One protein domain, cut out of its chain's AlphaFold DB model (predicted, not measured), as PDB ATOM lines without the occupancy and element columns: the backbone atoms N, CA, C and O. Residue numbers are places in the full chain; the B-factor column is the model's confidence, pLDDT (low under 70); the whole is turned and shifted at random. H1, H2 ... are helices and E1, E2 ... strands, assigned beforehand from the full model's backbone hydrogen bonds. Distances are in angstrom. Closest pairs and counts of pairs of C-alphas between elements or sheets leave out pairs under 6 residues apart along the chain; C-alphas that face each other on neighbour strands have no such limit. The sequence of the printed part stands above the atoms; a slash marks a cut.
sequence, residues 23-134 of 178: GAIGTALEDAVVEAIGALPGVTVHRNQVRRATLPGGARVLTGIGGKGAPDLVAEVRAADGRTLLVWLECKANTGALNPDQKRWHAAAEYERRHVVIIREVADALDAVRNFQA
ATOM      1  N   GLY A  23     163.331 158.306 134.819       60.66
ATOM      2  CA  GLY A  23     162.758 159.632 134.567       60.66
ATOM      3  C   GLY A  23     161.227 159.676 134.636       60.66
ATOM      4  O   GLY A  23     160.677 160.625 135.177       60.66
ATOM      5  N   ALA A  24     160.536 158.635 134.162       62.03
ATOM      6  CA  ALA A  24     159.076 158.547 134.222       62.03
ATOM      7  C   ALA A  24     158.571 158.367 135.664       62.03
ATOM      8  O   ALA A  24     157.542 158.932 136.020       62.03
ATOM      9  N   ILE A  25     159.315 157.636 136.504       68.06
ATOM     10  CA  ILE A  25     158.991 157.484 137.933       68.06
ATOM     11  C   ILE A  25     159.159 158.822 138.666       68.06
ATOM     12  O   ILE A  25     158.283 159.205 139.437       68.06
ATOM     13  N   GLY A  26     160.254 159.546 138.406       76.75
ATOM     14  CA  GLY A  26     160.479 160.874 138.988       76.75
ATOM     15  C   GLY A  26     159.373 161.863 138.615       76.75
ATOM     16  O   GLY A  26     158.767 162.465 139.494       76.75
ATOM     17  N   THR A  27     159.026 161.936 137.325       85.12
ATOM     18  CA  THR A  27     157.940 162.801 136.839       85.12
ATOM     19  C   THR A  27     156.585 162.440 137.452       85.12
ATOM     20  O   THR A  27     155.850 163.346 137.832       85.12
ATOM     21  N   ALA A  28     156.270 161.148 137.605       90.69
ATOM     22  CA  ALA A  28     155.022 160.713 138.231       90.69
ATOM     23  C   ALA A  28     154.939 161.096 139.718       90.69
ATOM     24  O   ALA A  28     153.871 161.483 140.185       90.69
ATOM     25  N   LEU A  29     156.054 161.020 140.459       93.81
ATOM     26  CA  LEU A  29     156.101 161.477 141.849       93.81
ATOM     27  C   LEU A  29     155.907 162.993 141.941       93.81
ATOM     28  O   LEU A  29     155.103 163.447 142.747       93.81
ATOM     29  N   GLU A  30     156.605 163.768 141.111       95.31
ATOM     30  CA  GLU A  30     156.433 165.224 141.061       95.31
ATOM     31  C   GLU A  30     154.973 165.615 140.786       95.31
ATOM     32  O   GLU A  30     154.434 166.480 141.474       95.31
ATOM     33  N   ASP A  31     154.325 164.966 139.811       96.00
ATOM     34  CA  ASP A  31     152.923 165.229 139.463       96.00
ATOM     35  C   ASP A  31     151.990 164.903 140.638       96.00
ATOM     36  O   ASP A  31     151.151 165.724 141.006       96.00
ATOM     37  N   ALA A  32     152.184 163.744 141.277       96.56
ATOM     38  CA  ALA A  32     151.389 163.327 142.428       96.56
ATOM     39  C   ALA A  32     151.575 164.259 143.639       96.56
ATOM     40  O   ALA A  32     150.616 164.556 144.348       96.56
ATOM     41  N   VAL A  33     152.796 164.749 143.874       97.56
ATOM     42  CA  VAL A  33     153.083 165.724 144.936       97.56
ATOM     43  C   VAL A  33     152.383 167.048 144.647       97.56
ATOM     44  O   VAL A  33     151.721 167.579 145.535       97.56
ATOM     45  N   VAL A  34     152.495 167.562 143.417       98.25
ATOM     46  CA  VAL A  34     151.830 168.805 142.993       98.25
ATOM     47  C   VAL A  34     150.317 168.702 143.164       98.25
ATOM     48  O   VAL A  34     149.714 169.619 143.716       98.25
ATOM     49  N   GLU A  35     149.711 167.590 142.743       97.88
ATOM     50  CA  GLU A  35     148.278 167.338 142.919       97.88
ATOM     51  C   GLU A  35     147.887 167.309 144.403       97.88
ATOM     52  O   GLU A  35     146.935 167.978 144.809       97.88
ATOM     53  N   ALA A  36     148.647 166.588 145.230       97.88
ATOM     54  CA  ALA A  36     148.327 166.401 146.640       97.88
ATOM     55  C   ALA A  36     148.447 167.689 147.466       97.88
ATOM     56  O   ALA A  36     147.544 168.001 148.244       97.88
ATOM     57  N   ILE A  37     149.547 168.437 147.324       98.25
ATOM     58  CA  ILE A  37     149.768 169.643 148.139       98.25
ATOM     59  C   ILE A  37     149.168 170.899 147.510       98.25
ATOM     60  O   ILE A  37     148.835 171.831 148.233       98.25
ATOM     61  N   GLY A  38     148.992 170.933 146.186       96.94
ATOM     62  CA  GLY A  38     148.416 172.080 145.480       96.94
ATOM     63  C   GLY A  38     146.938 172.322 145.793       96.94
ATOM     64  O   GLY A  38     146.441 173.422 145.572       96.94
ATOM     65  N   ALA A  39     146.241 171.323 146.340       94.38
ATOM     66  CA  ALA A  39     144.871 171.459 146.829       94.38
ATOM     67  C   ALA A  39     144.782 171.956 148.287       94.38
ATOM     68  O   ALA A  39     143.680 172.216 148.778       94.38
ATOM     69  N   LEU A  40     145.907 172.065 149.008       97.56
ATOM     70  CA  LEU A  40     145.900 172.440 150.419       97.56
ATOM     71  C   LEU A  40     145.717 173.957 150.606       97.56
ATOM     72  O   LEU A  40     146.340 174.754 149.901       97.56
ATOM     73  N   PRO A  41     144.912 174.393 151.594       97.00
ATOM     74  CA  PRO A  41     144.762 175.809 151.903       97.00
ATOM     75  C   PRO A  41     146.100 176.468 152.244       97.00
ATOM     76  O   PRO A  41     146.860 175.964 153.069       97.00
ATOM     77  N   GLY A  42     146.362 177.633 151.649       96.94
ATOM     78  CA  GLY A  42     147.579 178.398 151.918       96.94
ATOM     79  C   GLY A  42     148.850 177.790 151.321       96.94
ATOM     80  O   GLY A  42     149.934 178.130 151.789       96.94
ATOM     81  N   VAL A  43     148.724 176.910 150.323       98.50
ATOM     82  CA  VAL A  43     149.850 176.349 149.575       98.50
ATOM     83  C   VAL A  43     149.752 176.744 148.106       98.50
ATOM     84  O   VAL A  43     148.713 176.561 147.476       98.50
ATOM     85  N   THR A  44     150.857 177.233 147.551       98.50
ATOM     86  CA  THR A  44     151.052 177.373 146.102       98.50
ATOM     87  C   THR A  44     152.274 176.555 145.724       98.50
ATOM     88  O   THR A  44     153.326 176.729 146.326       98.50
ATOM     89  N   VAL A  45     152.170 175.669 144.737       98.31
ATOM     90  CA  VAL A  45     153.290 174.823 144.298       98.31
ATOM     91  C   VAL A  45     153.549 175.004 142.808       98.31
ATOM     92  O   VAL A  45     152.626 175.061 141.996       98.31
ATOM     93  N   HIS A  46     154.826 175.074 142.443       97.25
ATOM     94  CA  HIS A  46     155.289 175.211 141.070       97.25
ATOM     95  C   HIS A  46     156.339 174.151 140.750       97.25
ATOM     96  O   HIS A  46     157.232 173.871 141.554       97.25
ATOM     97  N   ARG A  47     156.289 173.613 139.525       96.38
ATOM     98  CA  ARG A  47     157.403 172.822 138.993       96.38
ATOM     99  C   ARG A  47     158.572 173.742 138.674       96.38
ATOM    100  O   ARG A  47     158.414 174.731 137.961       96.38
ATOM    101  N   ASN A  48     159.752 173.373 139.140       95.88
ATOM    102  CA  ASN A  48     160.995 174.074 138.880       95.88
ATOM    103  C   ASN A  48     161.828 173.296 137.853       95.88
ATOM    104  O   ASN A  48     162.791 172.603 138.172       95.88
ATOM    105  N   GLN A  49     161.445 173.396 136.580       89.81
ATOM    106  CA  GLN A  49     162.133 172.680 135.506       89.81
ATOM    107  C   GLN A  49     163.487 173.328 135.188       89.81
ATOM    108  O   GLN A  49     163.601 174.115 134.249       89.81
ATOM    109  N   VAL A  50     164.535 172.966 135.933       89.56
ATOM    110  CA  VAL A  50     165.892 173.448 135.658       89.56
ATOM    111  C   VAL A  50     166.527 172.680 134.504       89.56
ATOM    112  O   VAL A  50     167.116 171.612 134.671       89.56
ATOM    113  N   ARG A  51     166.433 173.242 133.298       87.62
ATOM    114  CA  ARG A  51     166.997 172.659 132.067       87.62
ATOM    115  C   ARG A  51     167.854 173.663 131.317       87.62
ATOM    116  O   ARG A  51     167.606 174.863 131.369       87.62
ATOM    117  N   ARG A  52     168.847 173.185 130.568       91.06
ATOM    118  CA  ARG A  52     169.586 174.050 129.639       91.06
ATOM    119  C   ARG A  52     168.738 174.304 128.399       91.06
ATOM    120  O   ARG A  52     168.276 173.350 127.782       91.06
ATOM    121  N   ALA A  53     168.602 175.566 128.022       90.88
ATOM    122  CA  ALA A  53     168.042 175.981 126.745       90.88
ATOM    123  C   ALA A  53     169.111 176.712 125.927       90.88
ATOM    124  O   ALA A  53     169.976 177.394 126.483       90.88
ATOM    125  N   THR A  54     169.045 176.561 124.607       95.50
ATOM    126  CA  THR A  54     169.876 177.308 123.660       95.50
ATOM    127  C   THR A  54     168.998 178.355 122.993       95.50
ATOM    128  O   THR A  54     167.968 178.018 122.416       95.50
ATOM    129  N   LEU A  55     169.389 179.621 123.098       94.00
ATOM    130  CA  LEU A  55     168.694 180.734 122.457       94.00
ATOM    131  C   LEU A  55     169.038 180.792 120.955       94.00
ATOM    132  O   LEU A  55     170.085 180.273 120.563       94.00
ATOM    133  N   PRO A  56     168.236 181.480 120.116       93.88
ATOM    134  CA  PRO A  56     168.520 181.620 118.682       93.88
ATOM    135  C   PRO A  56     169.924 182.167 118.360       93.88
ATOM    136  O   PRO A  56     170.510 181.794 117.352       93.88
ATOM    137  N   GLY A  57     170.496 182.994 119.242       93.44
ATOM    138  CA  GLY A  57     171.866 183.513 119.124       93.44
ATOM    139  C   GLY A  57     172.976 182.571 119.618       93.44
ATOM    140  O   GLY A  57     174.106 183.011 119.792       93.44
ATOM    141  N   GLY A  58     172.675 181.306 119.932       94.38
ATOM    142  CA  GLY A  58     173.649 180.304 120.390       94.38
ATOM    143  C   GLY A  58     174.007 180.359 121.882       94.38
ATOM    144  O   GLY A  58     174.642 179.435 122.397       94.38
ATOM    145  N   ALA A  59     173.571 181.393 122.606       94.12
ATOM    146  CA  ALA A  59     173.747 181.492 124.053       94.12
ATOM    147  C   ALA A  59     173.014 180.357 124.790       94.12
ATOM    148  O   ALA A  59     171.894 179.985 124.431       94.12
ATOM    149  N   ARG A  60     173.637 179.824 125.848       92.50
ATOM    150  CA  ARG A  60     173.059 178.778 126.702       92.50
ATOM    151  C   ARG A  60     172.589 179.377 128.019       92.50
ATOM    152  O   ARG A  60     173.384 179.982 128.730       92.50
ATOM    153  N   VAL A  61     171.329 179.145 128.363       91.31
ATOM    154  CA  VAL A  61     170.711 179.605 129.613       91.31
ATOM    155  C   VAL A  61     170.159 178.422 130.400       91.31
ATOM    156  O   VAL A  61     169.907 177.356 129.835       91.31
ATOM    157  N   LEU A  62     169.986 178.592 131.709       90.50
ATOM    158  CA  LEU A  62     169.182 177.675 132.513       90.50
ATOM    159  C   LEU A  62     167.754 178.208 132.588       90.50
ATOM    160  O   LEU A  62     167.534 179.397 132.790       90.50
ATOM    161  N   THR A  63     166.806 177.303 132.403       87.94
ATOM    162  CA  THR A  63     165.393 177.500 132.725       87.94
ATOM    163  C   THR A  63     165.179 177.218 134.217       87.94
ATOM    164  O   THR A  63     166.056 176.629 134.854       87.94
ATOM    165  N   GLY A  64     164.063 177.674 134.788       91.12
ATOM    166  CA  GLY A  64     163.783 177.547 136.224       91.12
ATOM    167  C   GLY A  64     164.570 178.520 137.112       91.12
ATOM    168  O   GLY A  64     165.237 179.439 136.634       91.12
ATOM    169  N   ILE A  65     164.472 178.317 138.426       94.00
ATOM    170  CA  ILE A  65     165.084 179.153 139.463       94.00
ATOM    171  C   ILE A  65     166.055 178.345 140.331       94.00
ATOM    172  O   ILE A  65     165.978 177.122 140.429       94.00
ATOM    173  N   GLY A  66     167.006 179.035 140.964       93.19
ATOM    174  CA  GLY A  66     167.979 178.426 141.880       93.19
ATOM    175  C   GLY A  66     169.225 177.828 141.216       93.19
ATOM    176  O   GLY A  66     170.181 177.518 141.921       93.19
ATOM    177  N   GLY A  67     169.264 177.730 139.884       93.75
ATOM    178  CA  GLY A  67     170.436 177.269 139.138       93.75
ATOM    179  C   GLY A  67     170.609 175.746 139.126       93.75
ATOM    180  O   GLY A  67     169.727 174.985 139.513       93.75
ATOM    181  N   LYS A  68     171.753 175.280 138.612       93.56
ATOM    182  CA  LYS A  68     172.016 173.847 138.401       93.56
ATOM    183  C   LYS A  68     171.955 173.074 139.726       93.56
ATOM    184  O   LYS A  68     172.689 173.401 140.652       93.56
ATOM    185  N   GLY A  69     171.158 172.005 139.755       93.62
ATOM    186  CA  GLY A  69     170.985 171.161 140.939       93.62
ATOM    187  C   GLY A  69     169.942 171.679 141.929       93.62
ATOM    188  O   GLY A  69     169.828 171.091 142.997       93.62
ATOM    189  N   ALA A  70     169.211 172.748 141.594       96.19
ATOM    190  CA  ALA A  70     168.086 173.192 142.405       96.19
ATOM    191  C   ALA A  70     166.943 172.155 142.404       96.19
ATOM    192  O   ALA A  70     166.796 171.442 141.404       96.19
ATOM    193  N   PRO A  71     166.130 172.119 143.475       96.69
ATOM    194  CA  PRO A  71     165.042 171.160 143.619       96.69
ATOM    195  C   PRO A  71     163.958 171.205 142.554       96.69
ATOM    196  O   PRO A  71     163.704 172.255 141.961       96.69
ATOM    197  N   ASP A  72     163.326 170.047 142.344       95.88
ATOM    198  CA  ASP A  72     162.356 169.792 141.273       95.88
ATOM    199  C   ASP A  72     161.078 170.625 141.417       95.88
ATOM    200  O   ASP A  72     160.484 171.024 140.414       95.88
ATOM    201  N   LEU A  73     160.661 170.921 142.652       97.81
ATOM    202  CA  LEU A  73     159.508 171.766 142.950       97.81
ATOM    203  C   LEU A  73     159.878 172.891 143.922       97.81
ATOM    204  O   LEU A  73     160.792 172.779 144.746       97.81
ATOM    205  N   VAL A  74     159.099 173.965 143.859       98.00
ATOM    206  CA  VAL A  74     159.102 175.043 144.847       98.00
ATOM    207  C   VAL A  74     157.674 175.288 145.312       98.00
ATOM    208  O   VAL A  74     156.751 175.324 144.498       98.00
ATOM    209  N   ALA A  75     157.489 175.433 146.617       98.44
ATOM    210  CA  ALA A  75     156.202 175.702 147.225       98.44
ATOM    211  C   ALA A  75     156.270 176.939 148.119       98.44
ATOM    212  O   ALA A  75     157.211 177.123 148.884       98.44
ATOM    213  N   GLU A  76     155.250 177.774 148.037       98.38
ATOM    214  CA  GLU A  76     154.939 178.785 149.032       98.38
ATOM    215  C   GLU A  76     153.955 178.173 150.025       98.38
ATOM    216  O   GLU A  76     152.889 177.701 149.629       98.38
ATOM    217  N   VAL A  77     154.308 178.159 151.309       98.19
ATOM    218  CA  VAL A  77     153.481 177.591 152.377       98.19
ATOM    219  C   VAL A  77     153.194 178.667 153.410       98.19
ATOM    220  O   VAL A  77     154.109 179.232 154.011       98.19
ATOM    221  N   ARG A  78     151.914 178.962 153.631       97.00
ATOM    222  CA  ARG A  78     151.469 179.888 154.673       97.00
ATOM    223  C   ARG A  78     151.570 179.225 156.044       97.00
ATOM    224  O   ARG A  78     150.826 178.294 156.332       97.00
ATOM    225  N   ALA A  79     152.458 179.735 156.887       93.25
ATOM    226  CA  ALA A  79     152.640 179.295 158.262       93.25
ATOM    227  C   ALA A  79     151.497 179.764 159.182       93.25
ATOM    228  O   ALA A  79     150.757 180.700 158.856       93.25
ATOM    229  N   ALA A  80     151.386 179.149 160.366       87.81
ATOM    230  CA  ALA A  80     150.395 179.514 161.386       87.81
ATOM    231  C   ALA A  80     150.460 180.992 161.800       87.81
ATOM    232  O   ALA A  80     149.437 181.597 162.110       87.81
ATOM    233  N   ASP A  81     151.656 181.585 161.784       83.12
ATOM    234  CA  ASP A  81     151.877 182.989 162.142       83.12
ATOM    235  C   ASP A  81     151.604 183.975 160.993       83.12
ATOM    236  O   ASP A  81     151.904 185.163 161.100       83.12
ATOM    237  N   GLY A  82     151.035 183.490 159.886       88.31
ATOM    238  CA  GLY A  82     150.637 184.300 158.739       88.31
ATOM    239  C   GLY A  82     151.759 184.604 157.747       88.31
ATOM    240  O   GLY A  82     151.472 185.160 156.688       88.31
ATOM    241  N   ARG A  83     153.014 184.226 158.029       92.00
ATOM    242  CA  ARG A  83     154.107 184.351 157.053       92.00
ATOM    243  C   ARG A  83     153.941 183.344 155.919       92.00
ATOM    244  O   ARG A  83     153.520 182.213 156.142       92.00
ATOM    245  N   THR A  84     154.366 183.725 154.721       96.38
ATOM    246  CA  THR A  84     154.541 182.794 153.599       96.38
ATOM    247  C   THR A  84     155.999 182.360 153.538       96.38
ATOM    248  O   THR A  84     156.896 183.196 153.425       96.38
ATOM    249  N   LEU A  85     156.241 181.057 153.637       96.06
ATOM    250  CA  LEU A  85     157.568 180.454 153.590       96.06
ATOM    251  C   LEU A  85     157.811 179.831 152.219       96.06
ATOM    252  O   LEU A  85     156.954 179.115 151.706       96.06
ATOM    253  N   LEU A  86     158.993 180.062 151.648       97.69
ATOM    254  CA  LEU A  86     159.429 179.379 150.433       97.69
ATOM    255  C   LEU A  86     160.108 178.056 150.805       97.69
ATOM    256  O   LEU A  86     161.129 178.054 151.496       97.69
ATOM    257  N   VAL A  87     159.556 176.948 150.323       98.06
ATOM    258  CA  VAL A  87     160.000 175.578 150.586       98.06
ATOM    259  C   VAL A  87     160.414 174.920 149.275       98.06
ATOM    260  O   VAL A  87     159.652 174.870 148.314       98.06
ATOM    261  N   TRP A  88     161.633 174.399 149.229       98.38
ATOM    262  CA  TRP A  88     162.168 173.678 148.080       98.38
ATOM    263  C   TRP A  88     161.978 172.176 148.283       98.38
ATOM    264  O   TRP A  88     162.363 171.647 149.326       98.38
ATOM    265  N   LEU A  89     161.399 171.487 147.299       97.88
ATOM    266  CA  LEU A  89     161.062 170.066 147.402       97.88
ATOM    267  C   LEU A  89     161.800 169.282 146.314       97.88
ATOM    268  O   LEU A  89     161.568 169.470 145.120       97.88
ATOM    269  N   GLU A  90     162.711 168.414 146.736       96.94
ATOM    270  CA  GLU A  90     163.535 167.582 145.860       96.94
ATOM    271  C   GLU A  90     162.927 166.181 145.784       96.94
ATOM    272  O   GLU A  90     162.934 165.442 146.771       96.94
ATOM    273  N   CYS A  91     162.406 165.798 144.621       95.12
ATOM    274  CA  CYS A  91     161.711 164.532 144.434       95.12
ATOM    275  C   CYS A  91     162.714 163.409 144.125       95.12
ATOM    276  O   CYS A  91     163.434 163.405 143.123       95.12
ATOM    277  N   LYS A  92     162.752 162.400 144.995       92.06
ATOM    278  CA  LYS A  92     163.595 161.205 144.872       92.06
ATOM    279  C   LYS A  92     162.780 159.956 145.141       92.06
ATOM    280  O   LYS A  92     162.843 159.396 146.229       92.06
ATOM    281  N   ALA A  93     162.074 159.480 144.120       80.88
ATOM    282  CA  ALA A  93     161.355 158.218 144.220       80.88
ATOM    283  C   ALA A  93     162.279 157.082 144.709       80.88
ATOM    284  O   ALA A  93     163.396 156.899 144.206       80.88
ATOM    285  N   ASN A  94     161.793 156.308 145.683       77.06
ATOM    286  CA  ASN A  94     162.480 155.154 146.272       77.06
ATOM    287  C   ASN A  94     163.896 155.490 146.786       77.06
ATOM    288  O   ASN A  94     164.081 156.392 147.599       77.06
ATOM    289  N   THR A  95     164.915 154.763 146.319       71.44
ATOM    290  CA  THR A  95     166.326 154.891 146.722       71.44
ATOM    291  C   THR A  95     167.086 155.966 145.943       71.44
ATOM    292  O   THR A  95     168.316 156.019 146.013       71.44
ATOM    293  N   GLY A  96     166.383 156.836 145.205       79.12
ATOM    294  CA  GLY A  96     166.998 157.922 144.447       79.12
ATOM    295  C   GLY A  96     167.971 158.732 145.309       79.12
ATOM    296  O   GLY A  96     167.616 159.225 146.384       79.12
ATOM    297  N   ALA A  97     169.215 158.845 144.840       87.31
ATOM    298  CA  ALA A  97     170.269 159.611 145.491       87.31
ATOM    299  C   ALA A  97     170.428 160.989 144.838       87.31
ATOM    300  O   ALA A  97     170.218 161.155 143.634       87.31
ATOM    301  N   LEU A  98     170.843 161.978 145.633       91.06
ATOM    302  CA  LEU A  98     171.240 163.286 145.113       91.06
ATOM    303  C   LEU A  98     172.507 163.153 144.268       91.06
ATOM    304  O   LEU A  98     173.493 162.539 144.691       91.06
ATOM    305  N   ASN A  99     172.503 163.777 143.095       91.81
ATOM    306  CA  ASN A  99     173.711 163.914 142.292       91.81
ATOM    307  C   ASN A  99     174.672 164.962 142.912       91.81
ATOM    308  O   ASN A  99     174.289 165.692 143.831       91.81
ATOM    309  N   PRO A 100     175.932 165.070 142.448       95.56
ATOM    310  CA  PRO A 100     176.898 166.006 143.032       95.56
ATOM    311  C   PRO A 100     176.491 167.487 142.972       95.56
ATOM    312  O   PRO A 100     176.855 168.244 143.868       95.56
ATOM    313  N   ASP A 101     175.759 167.918 141.940       94.31
ATOM    314  CA  ASP A 101     175.272 169.299 141.847       94.31
ATOM    315  C   ASP A 101     174.154 169.561 142.860       94.31
ATOM    316  O   ASP A 101     174.200 170.570 143.556       94.31
ATOM    317  N   GLN A 102     173.215 168.621 143.004       95.31
ATOM    318  CA  GLN A 102     172.157 168.664 144.016       95.31
ATOM    319  C   GLN A 102     172.747 168.692 145.425       95.31
ATOM    320  O   GLN A 102     172.397 169.552 146.220       95.31
ATOM    321  N   LYS A 103     173.729 167.834 145.729       97.00
ATOM    322  CA  LYS A 103     174.417 167.856 147.033       97.00
ATOM    323  C   LYS A 103     175.038 169.219 147.340       97.00
ATOM    324  O   LYS A 103     174.888 169.718 148.451       97.00
ATOM    325  N   ARG A 104     175.715 169.835 146.360       97.44
ATOM    326  CA  ARG A 104     176.281 171.185 146.518       97.44
ATOM    327  C   ARG A 104     175.199 172.233 146.747       97.44
ATOM    328  O   ARG A 104     175.370 173.089 147.607       97.44
ATOM    329  N   TRP A 105     174.105 172.158 145.994       97.38
ATOM    330  CA  TRP A 105     172.990 173.083 146.141       97.38
ATOM    331  C   TRP A 105     172.349 172.967 147.527       97.38
ATOM    332  O   TRP A 105     172.171 173.979 148.196       97.38
ATOM    333  N   HIS A 106     172.088 171.743 147.995       97.50
ATOM    334  CA  HIS A 106     171.531 171.481 149.324       97.50
ATOM    335  C   HIS A 106     172.450 171.988 150.440       97.50
ATOM    336  O   HIS A 106     171.965 172.641 151.354       97.50
ATOM    337  N   ALA A 107     173.763 171.765 150.339       97.38
ATOM    338  CA  ALA A 107     174.721 172.280 151.319       97.38
ATOM    339  C   ALA A 107     174.726 173.821 151.375       97.38
ATOM    340  O   ALA A 107     174.765 174.409 152.453       97.38
ATOM    341  N   ALA A 108     174.645 174.490 150.220       97.75
ATOM    342  CA  ALA A 108     174.525 175.947 150.173       97.75
ATOM    343  C   ALA A 108     173.179 176.426 150.741       97.75
ATOM    344  O   ALA A 108     173.122 177.406 151.476       97.75
ATOM    345  N   ALA A 109     172.091 175.726 150.428       96.94
ATOM    346  CA  ALA A 109     170.764 176.048 150.929       96.94
ATOM    347  C   ALA A 109     170.665 175.885 152.454       96.94
ATOM    348  O   ALA A 109     170.063 176.733 153.107       96.94
ATOM    349  N   GLU A 110     171.297 174.856 153.019       96.31
ATOM    350  CA  GLU A 110     171.424 174.649 154.464       96.31
ATOM    351  C   GLU A 110     172.200 175.793 155.130       96.31
ATOM    352  O   GLU A 110     171.724 176.363 156.113       96.31
ATOM    353  N   TYR A 111     173.342 176.192 154.558       96.38
ATOM    354  CA  TYR A 111     174.125 177.334 155.043       96.38
ATOM    355  C   TYR A 111     173.300 178.633 155.076       96.38
ATOM    356  O   TYR A 111     173.317 179.363 156.066       96.38
ATOM    357  N   GLU A 112     172.507 178.873 154.030       96.44
ATOM    358  CA  GLU A 112     171.599 180.022 153.895       96.44
ATOM    359  C   GLU A 112     170.278 179.861 154.672       96.44
ATOM    360  O   GLU A 112     169.383 180.700 154.564       96.44
ATOM    361  N   ARG A 113     170.120 178.771 155.439       96.19
ATOM    362  CA  ARG A 113     168.909 178.442 156.213       96.19
ATOM    363  C   ARG A 113     167.626 178.408 155.377       96.19
ATOM    364  O   ARG A 113     166.546 178.750 155.859       96.19
ATOM    365  N   ARG A 114     167.726 177.986 154.118       96.88
ATOM    366  CA  ARG A 114     166.562 177.756 153.256       96.88
ATOM    367  C   ARG A 114     165.833 176.491 153.693       96.88
ATOM    368  O   ARG A 114     166.448 175.514 154.113       96.88
ATOM    369  N   HIS A 115     164.518 176.486 153.523       97.12
ATOM    370  CA  HIS A 115     163.704 175.302 153.760       97.12
ATOM    371  C   HIS A 115     163.815 174.358 152.566       97.12
ATOM    372  O   HIS A 115     163.313 174.666 151.487       97.12
ATOM    373  N   VAL A 116     164.491 173.225 152.748       97.50
ATOM    374  CA  VAL A 116     164.666 172.203 151.709       97.50
ATOM    375  C   VAL A 116     164.246 170.856 152.268       97.50
ATOM    376  O   VAL A 116     164.685 170.476 153.351       97.50
ATOM    377  N   VAL A 117     163.420 170.128 151.523       97.25
ATOM    378  CA  VAL A 117     162.918 168.812 151.923       97.25
ATOM    379  C   VAL A 117     163.117 167.825 150.780       97.25
ATOM    380  O   VAL A 117     162.839 168.134 149.622       97.25
ATOM    381  N   ILE A 118     163.623 166.634 151.099       96.19
ATOM    382  CA  ILE A 118     163.696 165.521 150.148       96.19
ATOM    383  C   ILE A 118     162.394 164.735 150.257       96.19
ATOM    384  O   ILE A 118     162.046 164.281 151.341       96.19
ATOM    385  N   ILE A 119     161.712 164.566 149.131       96.38
ATOM    386  CA  ILE A 119     160.411 163.913 149.019       96.38
ATOM    387  C   ILE A 119     160.605 162.573 148.317       96.38
ATOM    388  O   ILE A 119     160.981 162.532 147.145       96.38
ATOM    389  N   ARG A 120     160.382 161.469 149.025       94.19
ATOM    390  CA  ARG A 120     160.451 160.110 148.466       94.19
ATOM    391  C   ARG A 120     159.082 159.575 148.090       94.19
ATOM    392  O   ARG A 120     158.979 158.779 147.156       94.19
ATOM    393  N   GLU A 121     158.055 160.058 148.772       94.56
ATOM    394  CA  GLU A 121     156.654 159.751 148.526       94.56
ATOM    395  C   GLU A 121     155.749 160.950 148.837       94.56
ATOM    396  O   GLU A 121     156.174 161.945 149.418       94.56
ATOM    397  N   VAL A 122     154.475 160.870 148.445       96.38
ATOM    398  CA  VAL A 122     153.504 161.962 148.645       96.38
ATOM    399  C   VAL A 122     153.310 162.297 150.131       96.38
ATOM    400  O   VAL A 122     153.115 163.465 150.472       96.38
ATOM    401  N   ALA A 123     153.398 161.297 151.016       96.75
ATOM    402  CA  ALA A 123     153.265 161.494 152.458       96.75
ATOM    403  C   ALA A 123     154.321 162.468 153.011       96.75
ATOM    404  O   ALA A 123     153.958 163.374 153.758       96.75
ATOM    405  N   ASP A 124     155.574 162.379 152.548       97.06
ATOM    406  CA  ASP A 124     156.649 163.294 152.958       97.06
ATOM    407  C   ASP A 124     156.299 164.759 152.660       97.06
ATOM    408  O   ASP A 124     156.575 165.655 153.459       97.06
ATOM    409  N   ALA A 125     155.679 165.022 151.503       97.44
ATOM    410  CA  ALA A 125     155.313 166.376 151.099       97.44
ATOM    411  C   ALA A 125     154.152 166.922 151.939       97.44
ATOM    412  O   ALA A 125     154.176 168.083 152.352       97.44
ATOM    413  N   LEU A 126     153.155 166.079 152.224       98.25
ATOM    414  CA  LEU A 126     152.043 166.429 153.106       98.25
ATOM    415  C   LEU A 126     152.538 166.736 154.522       98.25
ATOM    416  O   LEU A 126     152.131 167.739 155.110       98.25
ATOM    417  N   ASP A 127     153.443 165.918 155.052       97.56
ATOM    418  CA  ASP A 127     154.006 166.116 156.386       97.56
ATOM    419  C   ASP A 127     154.912 167.349 156.444       97.56
ATOM    420  O   ASP A 127     154.834 168.121 157.401       97.56
ATOM    421  N   ALA A 128     155.692 167.619 155.395       96.31
ATOM    422  CA  ALA A 128     156.458 168.856 155.282       96.31
ATOM    423  C   ALA A 128     155.553 170.095 155.351       96.31
ATOM    424  O   ALA A 128     155.806 170.994 156.153       96.31
ATOM    425  N   VAL A 129     154.474 170.131 154.559       97.31
ATOM    426  CA  VAL A 129     153.506 171.239 154.586       97.31
ATOM    427  C   VAL A 129     152.890 171.385 155.976       97.31
ATOM    428  O   VAL A 129     152.901 172.486 156.521       97.31
ATOM    429  N   ARG A 130     152.418 170.289 156.584       96.12
ATOM    430  CA  ARG A 130     151.844 170.308 157.941       96.12
ATOM    431  C   ARG A 130     152.816 170.883 158.964       96.12
ATOM    432  O   ARG A 130     152.410 171.701 159.781       96.12
ATOM    433  N   ASN A 131     154.090 170.508 158.892       93.50
ATOM    434  CA  ASN A 131     155.112 171.005 159.807       93.50
ATOM    435  C   ASN A 131     155.340 172.517 159.664       93.50
ATOM    436  O   ASN A 131     155.503 173.201 160.669       93.50
ATOM    437  N   PHE A 132     155.311 173.057 158.443       93.19
ATOM    438  CA  PHE A 132     155.406 174.507 158.227       93.19
ATOM    439  C   PHE A 132     154.121 175.257 158.599       93.19
ATOM    440  O   PHE A 132     154.187 176.416 159.003       93.19
ATOM    441  N   GLN A 133     152.963 174.608 158.472       94.31
ATOM    442  CA  GLN A 133     151.665 175.161 158.864       94.31
ATOM    443  C   GLN A 133     151.396 175.075 160.366       94.31
ATOM    444  O   GLN A 133     150.519 175.783 160.855       94.31
ATOM    445  N   ALA A 134     152.123 174.233 161.099       89.62
ATOM    446  CA  ALA A 134     151.989 174.113 162.539       89.62
ATOM    447  C   ALA A 134     152.432 175.396 163.257       89.62
ATOM    448  O   ALA A 134     153.288 176.155 162.794       89.62
TER     449      ALA A 134
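This is residues 23 to 134 of the 178 residues of an uncharacterized protein of Myxococcaceae bacterium (UniProt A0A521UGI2). A strongly twisted sheet of four strands makes the body, with helices H1 and H3 side by side over one face of it, while a small hairpin, E2 and E3, reaches away from this body as an arm and makes much of the length. H2 only grazes the sheet, near its edge strand E6. The printed part has 112 residues, with three named helices and six named strands in the order H1 E1 E2 E3 E4 E5 H2 E6 H3; the larger sheet runs E1, E4, E5, E6 and is mixed, and the small one, E2 and E3, is antiparallel. The class is mixed, helices and strands. The whole is compact by its radius of gyration of the C-alphas, 14.6 A, yet elongated in outline, spanning 47 by 29 by 26 A.

Start at C-alpha 23, at (162.758, 159.632, 134.567); from there H1, residues 23 to 38, runs 21.9 A to its last C-alpha. Next look for E1 at residues 43 to 47, 13.5 A long, and then for two strands of three residues each, E2 at residues 52 to 54 and E3 at residues 60 to 62. E4, residues 73 to 78, is 16.4 A long. Find C-alpha 84 at (154.541, 182.794, 153.599), where E5 begins; this longest strand, residues 84 to 91, covers 21.7 A. H2 takes residues 100 to 111, 16.7 A, and E6 residues 115 to 119, 12.8 A. H3, residues 122 to 133, is 16.8 A long and ends at C-alpha 133, at (151.665, 175.161, 158.864).

Begin with H1, which is on the sheet E1 E4 E5 E6 at a height over the sheet of 8.2 A. It lies over E4 and runs along the strands, at 13 degrees to E4 on the local plane; its closest C-alphas to E1 are those of Gly 38 and Val 45, 5.7 A apart. E1, an edge strand, is antiparallel to E4; look at N 46 and O 74, 2.8 A apart, within hydrogen-bond range. E2 and E3 form a hairpin, with N 53 and O 61 at 2.9 A; E2 is apart from E1, and E3 from E4. E4 and E5 form a second hairpin, with N 75 and O 87 at 2.8 A. E5 and E6 are parallel, with N 90 and O 117 at 2.9 A. With H2 they form a strand-helix-strand unit, two parallel neighbour strands with a helix between them along the chain, and its crossover is right-handed. H2 only grazes the sheet, with its residues 102 to 110; its closest C-alphas to E6 are those of Ala 109 and Val 116, 7.3 A apart. H3 is on the sheet at a height of 8.0 A, over E5 and, only just, E4, on which 3 of its C-alphas fall. It lies on the same face as H1, which gives two layers, helices on one face of a sheet. H1 and H3 touch, the C-alphas of Val 33 and Val 122 being closest at 5.3 A, and run the same way at a tilt of 37 degrees, only just steep. In H1, H2 and H3 every O i to N i+4 pair is within hydrogen-bond range.

The two C-alphas farthest apart are those of Gly 57, between E2 and E3, and Ala 134, at 48.7 A. The printed part has no cut, and no link is long; E3 to E4, with 10 residues, and E5 to H2, with 8, are short, and the others are tight. In the B-factor column you will find a mean pLDDT of 93.3 for the printed part of this model; residues 23 to 25, which belong to H1, are under 70.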